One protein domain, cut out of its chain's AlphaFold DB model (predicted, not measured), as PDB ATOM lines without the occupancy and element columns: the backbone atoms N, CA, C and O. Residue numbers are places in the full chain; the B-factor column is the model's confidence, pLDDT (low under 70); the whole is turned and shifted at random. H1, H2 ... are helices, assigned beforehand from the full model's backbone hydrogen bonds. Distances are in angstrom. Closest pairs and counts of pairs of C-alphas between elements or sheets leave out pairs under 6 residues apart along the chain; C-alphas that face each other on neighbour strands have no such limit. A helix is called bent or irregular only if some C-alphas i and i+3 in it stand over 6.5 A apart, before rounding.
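This is residues 4 to 72 of the 74 residues of an uncharacterized protein of Lactobacillus antri DSM 16041 (UniProt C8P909). Three helices, H1, H2 and H3, lie nearly lined up as a small loose bundle with their centres in a triangle, and residues 65 to 72, which hold the short H4, stick out as a tail. H3 touches H1 and runs the same way, while H2 runs opposite to H3 and is only near it, which leaves the bundle partly formed. The printed part has 69 residues with four named helices, in the order H1, H2, H3, H4, and no named strand; the class is all helix. The whole is only just loose, close to compact, with a radius of gyration of the C-alphas of 13.6 A. Its outline is elongated, spanning 44 by 27 by 19 A, and the tail adds to the length: the body without it spans 37 by 19 by 19 A.

H1, residues 4 to 13, touches H3, residues 41 to 55, with 10 pairs of C-alphas within 8 A. Their closest C-alphas are those of Ile 7 and Ala 47, 5.1 A apart, and their centres are 10.1 A apart. They run the same way at a shallow tilt of 16 degrees. H2, residues 18 to 33, follows H1 in the chain, but the two are only just apart, with their closest C-alphas at 8.1 A. H2 and H3 are close but not clearly touching, with 2 pairs of C-alphas within 8 A. The closest C-alphas of that pair are those of Ile 24 and Gln 46, 6.6 A apart, and the centres are 12.3 A apart. H2 and H3 run opposite ways at a shallow tilt of 9 degrees. H4, residues 66 to 70, is apart from H1, from H2 and from H3. Outside the named elements, residues 14 to 15 pair with residues 60 to 61 as strands do, antiparallel. In H1, H2 and H3 every O i to N i+4 pair is within hydrogen-bond range. In H4 that holds for 0 of 1 pair, and 0 of its 2 O i to N i+3 pairs are within range.

H1 begins at Met 4, whose C-alpha is at (218.138, 141.217, 158.187), and ends at Glu 13, 14.3 A from first to last C-alpha. Residues 14 to 17 then lead to H2, the longest helix by residues, which runs from Leu 18 to Met 33 and measures 22.0 A. Residues 34 to 40 join it to H3, which runs from Ala 41, with its C-alpha at (211.513, 140.350, 166.754), to Lys 55, a length of 20.4 A. Residues 56 to 65 come next, and then H4 runs from Gln 66 to Val 70, five residues, with C-alpha 70 at (238.925, 155.678, 145.745). None of the four helices is bent or irregular.

The two C-alphas farthest apart are those of Ala 34 and His 72, 44.5 A from each other, and the first and last printed C-alphas, Met 4 and His 72, are 32.3 A apart. The body of 61 residues has a radius of gyration of 11.6 A. The printed part has no cut. The link from H1 to H2 is tight, those from H2 to H3 and from H3 to H4 are short, and no link is long. The mean pLDDT of the printed part is 88.0. The model's confidence is low, under 70, in residues 61 to 72, and the mean pLDDT of H4 is 50, against 96 in H1, 96 in H2 and 97 in H3.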
ATOM      1  N   MET A   4     216.793 141.389 158.756       97.62
ATOM      2  CA  MET A   4     218.138 141.217 158.187       97.62
ATOM      3  C   MET A   4     218.416 142.145 157.006       97.62
ATOM      4  O   MET A   4     219.497 142.727 156.949       97.62
ATOM      5  N   GLU A   5     217.449 142.330 156.104       98.06
ATOM      6  CA  GLU A   5     217.583 143.280 154.989       98.06
ATOM      7  C   GLU A   5     217.794 144.710 155.513       98.06
ATOM      8  O   GLU A   5     218.637 145.444 154.999       98.06
ATOM      9  N   ARG A   6     217.102 145.092 156.596       97.81
ATOM     10  CA  ARG A   6     217.294 146.399 157.235       97.81
ATOM     11  C   ARG A   6     218.673 146.541 157.883       97.81
ATOM     12  O   ARG A   6     219.287 147.598 157.771       97.81
ATOM     13  N   ILE A   7     219.169 145.497 158.548       97.62
ATOM     14  CA  ILE A   7     220.523 145.485 159.129       97.62
ATOM     15  C   ILE A   7     221.573 145.644 158.033       97.62
ATOM     16  O   ILE A   7     222.487 146.449 158.193       97.62
ATOM     17  N   GLN A   8     221.430 144.927 156.918       96.62
ATOM     18  CA  GLN A   8     222.340 145.051 155.785       96.62
ATOM     19  C   GLN A   8     222.357 146.483 155.239       96.62
ATOM     20  O   GLN A   8     223.429 147.076 155.147       96.62
ATOM     21  N   GLN A   9     221.183 147.066 154.981       96.38
ATOM     22  CA  GLN A   9     221.074 148.452 154.531       96.38
ATOM     23  C   GLN A   9     221.775 149.420 155.498       96.38
ATOM     24  O   GLN A   9     222.558 150.268 155.078       96.38
ATOM     25  N   LEU A  10     221.545 149.270 156.806       95.75
ATOM     26  CA  LEU A  10     222.171 150.123 157.815       95.75
ATOM     27  C   LEU A  10     223.696 150.044 157.756       95.75
ATOM     28  O   LEU A  10     224.335 151.095 157.790       95.75
ATOM     29  N   LEU A  11     224.255 148.830 157.662       94.69
ATOM     30  CA  LEU A  11     225.696 148.573 157.557       94.69
ATOM     31  C   LEU A  11     226.310 149.118 156.257       94.69
ATOM     32  O   LEU A  11     227.481 149.479 156.255       94.69
ATOM     33  N   GLU A  12     225.544 149.180 155.168       93.88
ATOM     34  CA  GLU A  12     225.994 149.748 153.891       93.88
ATOM     35  C   GLU A  12     225.975 151.286 153.894       93.88
ATOM     36  O   GLU A  12     226.846 151.914 153.286       93.88
ATOM     37  N   GLU A  13     225.001 151.885 154.585       92.12
ATOM     38  CA  GLU A  13     224.767 153.336 154.638       92.12
ATOM     39  C   GLU A  13     225.625 154.072 155.686       92.12
ATOM     40  O   GLU A  13     225.749 155.296 155.623       92.12
ATOM     41  N   ASN A  14     226.191 153.371 156.673       92.44
ATOM     42  CA  ASN A  14     226.871 153.997 157.812       92.44
ATOM     43  C   ASN A  14     228.189 153.293 158.162       92.44
ATOM     44  O   ASN A  14     228.303 152.073 158.082       92.44
ATOM     45  N   GLU A  15     229.163 154.061 158.645       91.69
ATOM     46  CA  GLU A  15     230.441 153.548 159.132       91.69
ATOM     47  C   GLU A  15     230.355 153.226 160.626       91.69
ATOM     48  O   GLU A  15     230.587 154.061 161.507       91.69
ATOM     49  N   TYR A  16     230.022 151.971 160.915       93.69
ATOM     50  CA  TYR A  16     230.127 151.420 162.260       93.69
ATOM     51  C   TYR A  16     231.568 151.010 162.556       93.69
ATOM     52  O   TYR A  16     232.275 150.462 161.710       93.69
ATOM     53  N   SER A  17     231.986 151.189 163.806       93.88
ATOM     54  CA  SER A  17     233.236 150.604 164.289       93.88
ATOM     55  C   SER A  17     233.201 149.074 164.198       93.88
ATOM     56  O   SER A  17     232.149 148.441 164.341       93.88
ATOM     57  N   LEU A  18     234.378 148.458 164.066       92.75
ATOM     58  CA  LEU A  18     234.514 146.998 164.051       92.75
ATOM     59  C   LEU A  18     233.869 146.340 165.285       92.75
ATOM     60  O   LEU A  18     233.248 145.285 165.175       92.75
ATOM     61  N   ALA A  19     233.968 146.985 166.452       93.56
ATOM     62  CA  ALA A  19     233.348 146.506 167.683       93.56
ATOM     63  C   ALA A  19     231.814 146.442 167.574       93.56
ATOM     64  O   ALA A  19     231.216 145.430 167.935       93.56
ATOM     65  N   GLN A  20     231.174 147.484 167.033       94.19
ATOM     66  CA  GLN A  20     229.719 147.525 166.841       94.19
ATOM     67  C   GLN A  20     229.248 146.453 165.846       94.19
ATOM     68  O   GLN A  20     228.265 145.762 166.118       94.19
ATOM     69  N   VAL A  21     229.977 146.260 164.741       95.50
ATOM     70  CA  VAL A  21     229.671 145.215 163.748       95.50
ATOM     71  C   VAL A  21     229.815 143.818 164.355       95.50
ATOM     72  O   VAL A  21     228.936 142.974 164.177       95.50
ATOM     73  N   ASN A  22     230.889 143.571 165.109       96.12
ATOM     74  CA  ASN A  22     231.129 142.275 165.742       96.12
ATOM     75  C   ASN A  22     230.044 141.917 166.763       96.12
ATOM     76  O   ASN A  22     229.593 140.774 166.783       96.12
ATOM     77  N   VAL A  23     229.574 142.885 167.559       95.31
ATOM     78  CA  VAL A  23     228.467 142.669 168.507       95.31
ATOM     79  C   VAL A  23     227.216 142.161 167.790       95.31
ATOM     80  O   VAL A  23     226.599 141.201 168.247       95.31
ATOM     81  N   ILE A  24     226.852 142.770 166.659       96.12
ATOM     82  CA  ILE A  24     225.677 142.348 165.890       96.12
ATOM     83  C   ILE A  24     225.890 140.977 165.251       96.12
ATOM     84  O   ILE A  24     225.013 140.121 165.354       96.12
ATOM     85  N   LYS A  25     227.061 140.735 164.647       95.81
ATOM     86  CA  LYS A  25     227.382 139.445 164.021       95.81
ATOM     87  C   LYS A  25     227.304 138.281 165.007       95.81
ATOM     88  O   LYS A  25     226.726 137.260 164.661       95.81
ATOM     89  N   ILE A  26     227.845 138.440 166.216       97.44
ATOM     90  CA  ILE A  26     227.813 137.393 167.249       97.44
ATOM     91  C   ILE A  26     226.368 137.111 167.671       97.44
ATOM     92  O   ILE A  26     225.915 135.976 167.586       97.44
ATOM     93  N   ARG A  27     225.613 138.154 168.036       96.19
ATOM     94  CA  ARG A  27     224.216 138.021 168.485       96.19
ATOM     95  C   ARG A  27     223.321 137.348 167.451       96.19
ATOM     96  O   ARG A  27     222.531 136.473 167.787       96.19
ATOM     97  N   LEU A  28     223.435 137.772 166.194       97.94
ATOM     98  CA  LEU A  28     222.665 137.187 165.102       97.94
ATOM     99  C   LEU A  28     223.142 135.773 164.768       97.94
ATOM    100  O   LEU A  28     222.312 134.910 164.513       97.94
ATOM    101  N   GLY A  29     224.454 135.527 164.800       97.19
ATOM    102  CA  GLY A  29     225.025 134.198 164.597       97.19
ATOM    103  C   GLY A  29     224.462 133.185 165.592       97.19
ATOM    104  O   GLY A  29     223.917 132.166 165.172       97.19
ATOM    105  N   ASP A  30     224.502 133.503 166.887       97.12
ATOM    106  CA  ASP A  30     223.946 132.653 167.944       97.12
ATOM    107  C   ASP A  30     222.438 132.432 167.763       97.12
ATOM    108  O   ASP A  30     221.949 131.308 167.889       97.12
ATOM    109  N   TRP A  31     221.699 133.486 167.400       97.81
ATOM    110  CA  TRP A  31     220.260 133.400 167.150       97.81
ATOM    111  C   TRP A  31     219.916 132.469 165.984       97.81
ATOM    112  O   TRP A  31     219.046 131.608 166.108       97.81
ATOM    113  N   PHE A  32     220.617 132.601 164.856       97.75
ATOM    114  CA  PHE A  32     220.385 131.753 163.687       97.75
ATOM    115  C   PHE A  32     220.796 130.303 163.937       97.75
ATOM    116  O   PHE A  32     220.083 129.392 163.517       97.75
ATOM    117  N   MET A  33     221.881 130.067 164.679       97.62
ATOM    118  CA  MET A  33     222.265 128.713 165.099       97.62
ATOM    119  C   MET A  33     221.212 128.058 166.004       97.62
ATOM    120  O   MET A  33     221.038 126.843 165.954       97.62
ATOM    121  N   ALA A  34     220.471 128.848 166.785       97.00
ATOM    122  CA  ALA A  34     219.361 128.373 167.609       97.00
ATOM    123  C   ALA A  34     218.046 128.141 166.826       97.00
ATOM    124  O   ALA A  34     217.042 127.765 167.429       97.00
ATOM    125  N   GLY A  35     218.034 128.345 165.502       97.62
ATOM    126  CA  GLY A  35     216.850 128.177 164.651       97.62
ATOM    127  C   GLY A  35     216.003 129.442 164.477       97.62
ATOM    128  O   GLY A  35     214.873 129.356 163.999       97.62
ATOM    129  N   GLY A  36     216.531 130.607 164.857       97.50
ATOM    130  CA  GLY A  36     215.888 131.896 164.634       97.50
ATOM    131  C   GLY A  36     215.712 132.244 163.151       97.50
ATOM    132  O   GLY A  36     216.499 131.842 162.295       97.50
ATOM    133  N   GLY A  37     214.677 133.016 162.840       97.81
ATOM    134  CA  GLY A  37     214.353 133.508 161.507       97.81
ATOM    135  C   GLY A  37     214.879 134.924 161.224       97.81
ATOM    136  O   GLY A  37     215.033 135.742 162.134       97.81
ATOM    137  N   PRO A  38     215.107 135.280 159.944       97.06
ATOM    138  CA  PRO A  38     215.661 136.580 159.531       97.06
ATOM    139  C   PRO A  38     214.719 137.775 159.755       97.06
ATOM    140  O   PRO A  38     215.109 138.925 159.543       97.06
ATOM    141  N   ASN A  39     213.471 137.520 160.152       97.75
ATOM    142  CA  ASN A  39     212.459 138.541 160.411       97.75
ATOM    143  C   ASN A  39     211.902 138.482 161.841       97.75
ATOM    144  O   ASN A  39     210.868 139.083 162.127       97.75
ATOM    145  N   ASP A  40     212.570 137.754 162.736       98.19
ATOM    146  CA  ASP A  40     212.144 137.653 164.126       98.19
ATOM    147  C   ASP A  40     212.253 139.000 164.840       98.19
ATOM    148  O   ASP A  40     213.087 139.848 164.509       98.19
ATOM    149  N   ALA A  41     211.456 139.167 165.898       97.94
ATOM    150  CA  ALA A  41     211.513 140.350 166.754       97.94
ATOM    151  C   ALA A  41     212.934 140.615 167.292       97.94
ATOM    152  O   ALA A  41     213.339 141.768 167.433       97.94
ATOM    153  N   TYR A  42     213.716 139.557 167.536       97.94
ATOM    154  CA  TYR A  42     215.107 139.683 167.969       97.94
ATOM    155  C   TYR A  42     216.013 140.325 166.905       97.94
ATOM    156  O   TYR A  42     216.867 141.149 167.237       97.94
ATOM    157  N   VAL A  43     215.796 140.014 165.624       98.31
ATOM    158  CA  VAL A  43     216.534 140.634 164.514       98.31
ATOM    159  C   VAL A  43     216.155 142.110 164.394       98.31
ATOM    160  O   VAL A  43     217.032 142.965 164.294       98.31
ATOM    161  N   TRP A  44     214.866 142.441 164.510       98.38
ATOM    162  CA  TRP A  44     214.413 143.837 164.542       98.38
ATOM    163  C   TRP A  44     214.994 144.625 165.718       98.38
ATOM    164  O   TRP A  44     215.373 145.784 165.558       98.38
ATOM    165  N   GLN A  45     215.165 143.993 166.880       98.12
ATOM    166  CA  GLN A  45     215.862 144.610 168.006       98.12
ATOM    167  C   GLN A  45     217.318 144.965 167.656       98.12
ATOM    168  O   GLN A  45     217.793 146.034 168.043       98.12
ATOM    169  N   GLN A  46     218.020 144.114 166.898       98.00
ATOM    170  CA  GLN A  46     219.380 144.413 166.433       98.00
ATOM    171  C   GLN A  46     219.400 145.538 165.383       98.00
ATOM    172  O   GLN A  46     220.289 146.388 165.422       98.00
ATOM    173  N   ALA A  47     218.398 145.603 164.498       98.19
ATOM    174  CA  ALA A  47     218.234 146.718 163.564       98.19
ATOM    175  C   ALA A  47     218.050 148.051 164.311       98.19
ATOM    176  O   ALA A  47     218.787 149.003 164.068       98.19
ATOM    177  N   HIS A  48     217.147 148.098 165.295       97.81
ATOM    178  CA  HIS A  48     216.917 149.300 166.102       97.81
ATOM    179  C   HIS A  48     218.134 149.714 166.932       97.81
ATOM    180  O   HIS A  48     218.351 150.902 167.168       97.81
ATOM    181  N   TYR A  49     218.951 148.757 167.374       96.75
ATOM    182  CA  TYR A  49     220.225 149.073 168.010       96.75
ATOM    183  C   TYR A  49     221.143 149.854 167.058       96.75
ATOM    184  O   TYR A  49     221.622 150.923 167.435       96.75
ATOM    185  N   LEU A  50     221.330 149.377 165.822       96.69
ATOM    186  CA  LEU A  50     222.126 150.075 164.805       96.69
ATOM    187  C   LEU A  50     221.537 151.458 164.473       96.69
ATOM    188  O   LEU A  50     222.265 152.448 164.476       96.69
ATOM    189  N   GLU A  51     220.216 151.559 164.300       96.75
ATOM    190  CA  GLU A  51     219.523 152.839 164.078       96.75
ATOM    191  C   GLU A  51     219.760 153.838 165.212       96.75
ATOM    192  O   GLU A  51     219.963 155.027 164.967       96.75
ATOM    193  N   ASN A  52     219.768 153.370 166.460       97.31
ATOM    194  CA  ASN A  52     220.037 154.226 167.607       97.31
ATOM    195  C   ASN A  52     221.484 154.727 167.614       97.31
ATOM    196  O   ASN A  52     221.709 155.896 167.920       97.31
ATOM    197  N   LEU A  53     222.459 153.899 167.227       95.19
ATOM    198  CA  LEU A  53     223.841 154.368 167.091       95.19
ATOM    199  C   LEU A  53     223.935 155.521 166.079       95.19
ATOM    200  O   LEU A  53     224.574 156.531 166.365       95.19
ATOM    201  N   VAL A  54     223.225 155.422 164.950       94.31
ATOM    202  CA  VAL A  54     223.122 156.507 163.956       94.31
ATOM    203  C   VAL A  54     222.434 157.738 164.544       94.31
ATOM    204  O   VAL A  54     222.946 158.855 164.444       94.31
ATOM    205  N   LYS A  55     221.271 157.545 165.173       94.38
ATOM    206  CA  LYS A  55     220.439 158.613 165.742       94.38
ATOM    207  C   LYS A  55     221.186 159.443 166.785       94.38
ATOM    208  O   LYS A  55     220.995 160.654 166.838       94.38
ATOM    209  N   TYR A  56     222.020 158.802 167.599       94.19
ATOM    210  CA  TYR A  56     222.780 159.454 168.665       94.19
ATOM    211  C   TYR A  56     224.194 159.882 168.242       94.19
ATOM    212  O   TYR A  56     224.970 160.309 169.092       94.19
ATOM    213  N   GLY A  57     224.535 159.799 166.949       90.56
ATOM    214  CA  GLY A  57     225.836 160.245 166.434       90.56
ATOM    215  C   GLY A  57     227.013 159.389 166.911       90.56
ATOM    216  O   GLY A  57     228.128 159.880 167.027       90.56
ATOM    217  N   LEU A  58     226.760 158.113 167.208       89.81
ATOM    218  CA  LEU A  58     227.748 157.138 167.684       89.81
ATOM    219  C   LEU A  58     228.370 156.322 166.535       89.81
ATOM    220  O   LEU A  58     228.945 155.255 166.766       89.81
ATOM    221  N   VAL A  59     228.211 156.802 165.301       87.44
ATOM    222  CA  VAL A  59     228.768 156.240 164.063       87.44
ATOM    223  C   VAL A  59     229.301 157.376 163.199       87.44
ATOM    224  O   VAL A  59     228.786 158.497 163.265       87.44
ATOM    225  N   ASN A  60     230.273 157.075 162.342       74.00
ATOM    226  CA  ASN A  60     230.649 157.996 161.278       74.00
ATOM    227  C   ASN A  60     229.615 157.859 160.149       74.00
ATOM    228  O   ASN A  60     229.228 156.753 159.767       74.00
ATOM    229  N   ARG A  61     229.108 158.980 159.626       59.62
ATOM    230  CA  ARG A  61     228.268 158.947 158.422       59.62
ATOM    231  C   ARG A  61     229.183 158.886 157.211       59.62
ATOM    232  O   ARG A  61     229.992 159.792 157.034       59.62
ATOM    233  N   VAL A  62     229.007 157.872 156.369       56.81
ATOM    234  CA  VAL A  62     229.650 157.842 155.054       56.81
ATOM    235  C   VAL A  62     229.044 158.981 154.240       56.81
ATOM    236  O   VAL A  62     227.845 158.971 153.950       56.81
ATOM    237  N   SER A  63     229.836 159.990 153.879       53.25
ATOM    238  CA  SER A  63     229.430 160.882 152.799       53.25
ATOM    239  C   SER A  63     229.616 160.111 151.492       53.25
ATOM    240  O   SER A  63     230.694 159.603 151.197       53.25
ATOM    241  N   ILE A  64     228.549 159.995 150.697       54.69
ATOM    242  CA  ILE A  64     228.553 159.268 149.410       54.69
ATOM    243  C   ILE A  64     229.683 159.768 148.478       54.69
ATOM    244  O   ILE A  64     230.196 159.005 147.666       54.69
ATOM    245  N   GLN A  65     230.153 161.004 148.676       49.75
ATOM    246  CA  GLN A  65     231.277 161.617 147.959       49.75
ATOM    247  C   GLN A  65     232.628 160.898 148.142       49.75
ATOM    248  O   GLN A  65     233.441 160.924 147.228       49.75
ATOM    249  N   GLN A  66     232.879 160.208 149.261       47.84
ATOM    250  CA  GLN A  66     234.170 159.534 149.489       47.84
ATOM    251  C   GLN A  66     234.318 158.200 148.740       47.84
ATOM    252  O   GLN A  66     235.434 157.709 148.585       47.84
ATOM    253  N   ARG A  67     233.223 157.602 148.244       50.47
ATOM    254  CA  ARG A  67     233.298 156.353 147.462       50.47
ATOM    255  C   ARG A  67     233.779 156.568 146.025       50.47
ATOM    256  O   ARG A  67     234.324 155.637 145.444       50.47
ATOM    257  N   GLU A  68     233.605 157.760 145.457       49.44
ATOM    258  CA  GLU A  68     234.001 158.047 144.067       49.44
ATOM    259  C   GLU A  68     235.501 158.355 143.929       49.44
ATOM    260  O   GLU A  68     236.096 158.051 142.897       49.44
ATOM    261  N   GLU A  69     236.152 158.879 144.972       48.50
ATOM    262  CA  GLU A  69     237.584 159.219 144.924       48.50
ATOM    263  C   GLU A  69     238.506 157.988 144.970       48.50
ATOM    264  O   GLU A  69     239.596 158.015 144.400       48.50
ATOM    265  N   VAL A  70     238.082 156.882 145.593       52.81
ATOM    266  CA  VAL A  70     238.925 155.678 145.745       52.81
ATOM    267  C   VAL A  70     239.023 154.869 144.443       52.81
ATOM    268  O   VAL A  70     240.042 154.231 144.199       52.81
ATOM    269  N   HIS A  71     238.021 154.942 143.564       52.34
ATOM    270  CA  HIS A  71     238.013 154.207 142.290       52.34
ATOM    271  C   HIS A  71     238.750 154.914 141.140       52.34
ATOM    272  O   HIS A  71     238.860 154.348 140.056       52.34
ATOM    273  N   HIS A  72     239.264 156.129 141.350       48.97
ATOM    274  CA  HIS A  72     239.983 156.887 140.317       48.97
ATOM    275  C   HIS A  72     241.516 156.762 140.380       48.97
ATOM    276  O   HIS A  72     242.204 157.389 139.575       48.97
TER     277      HIS A  72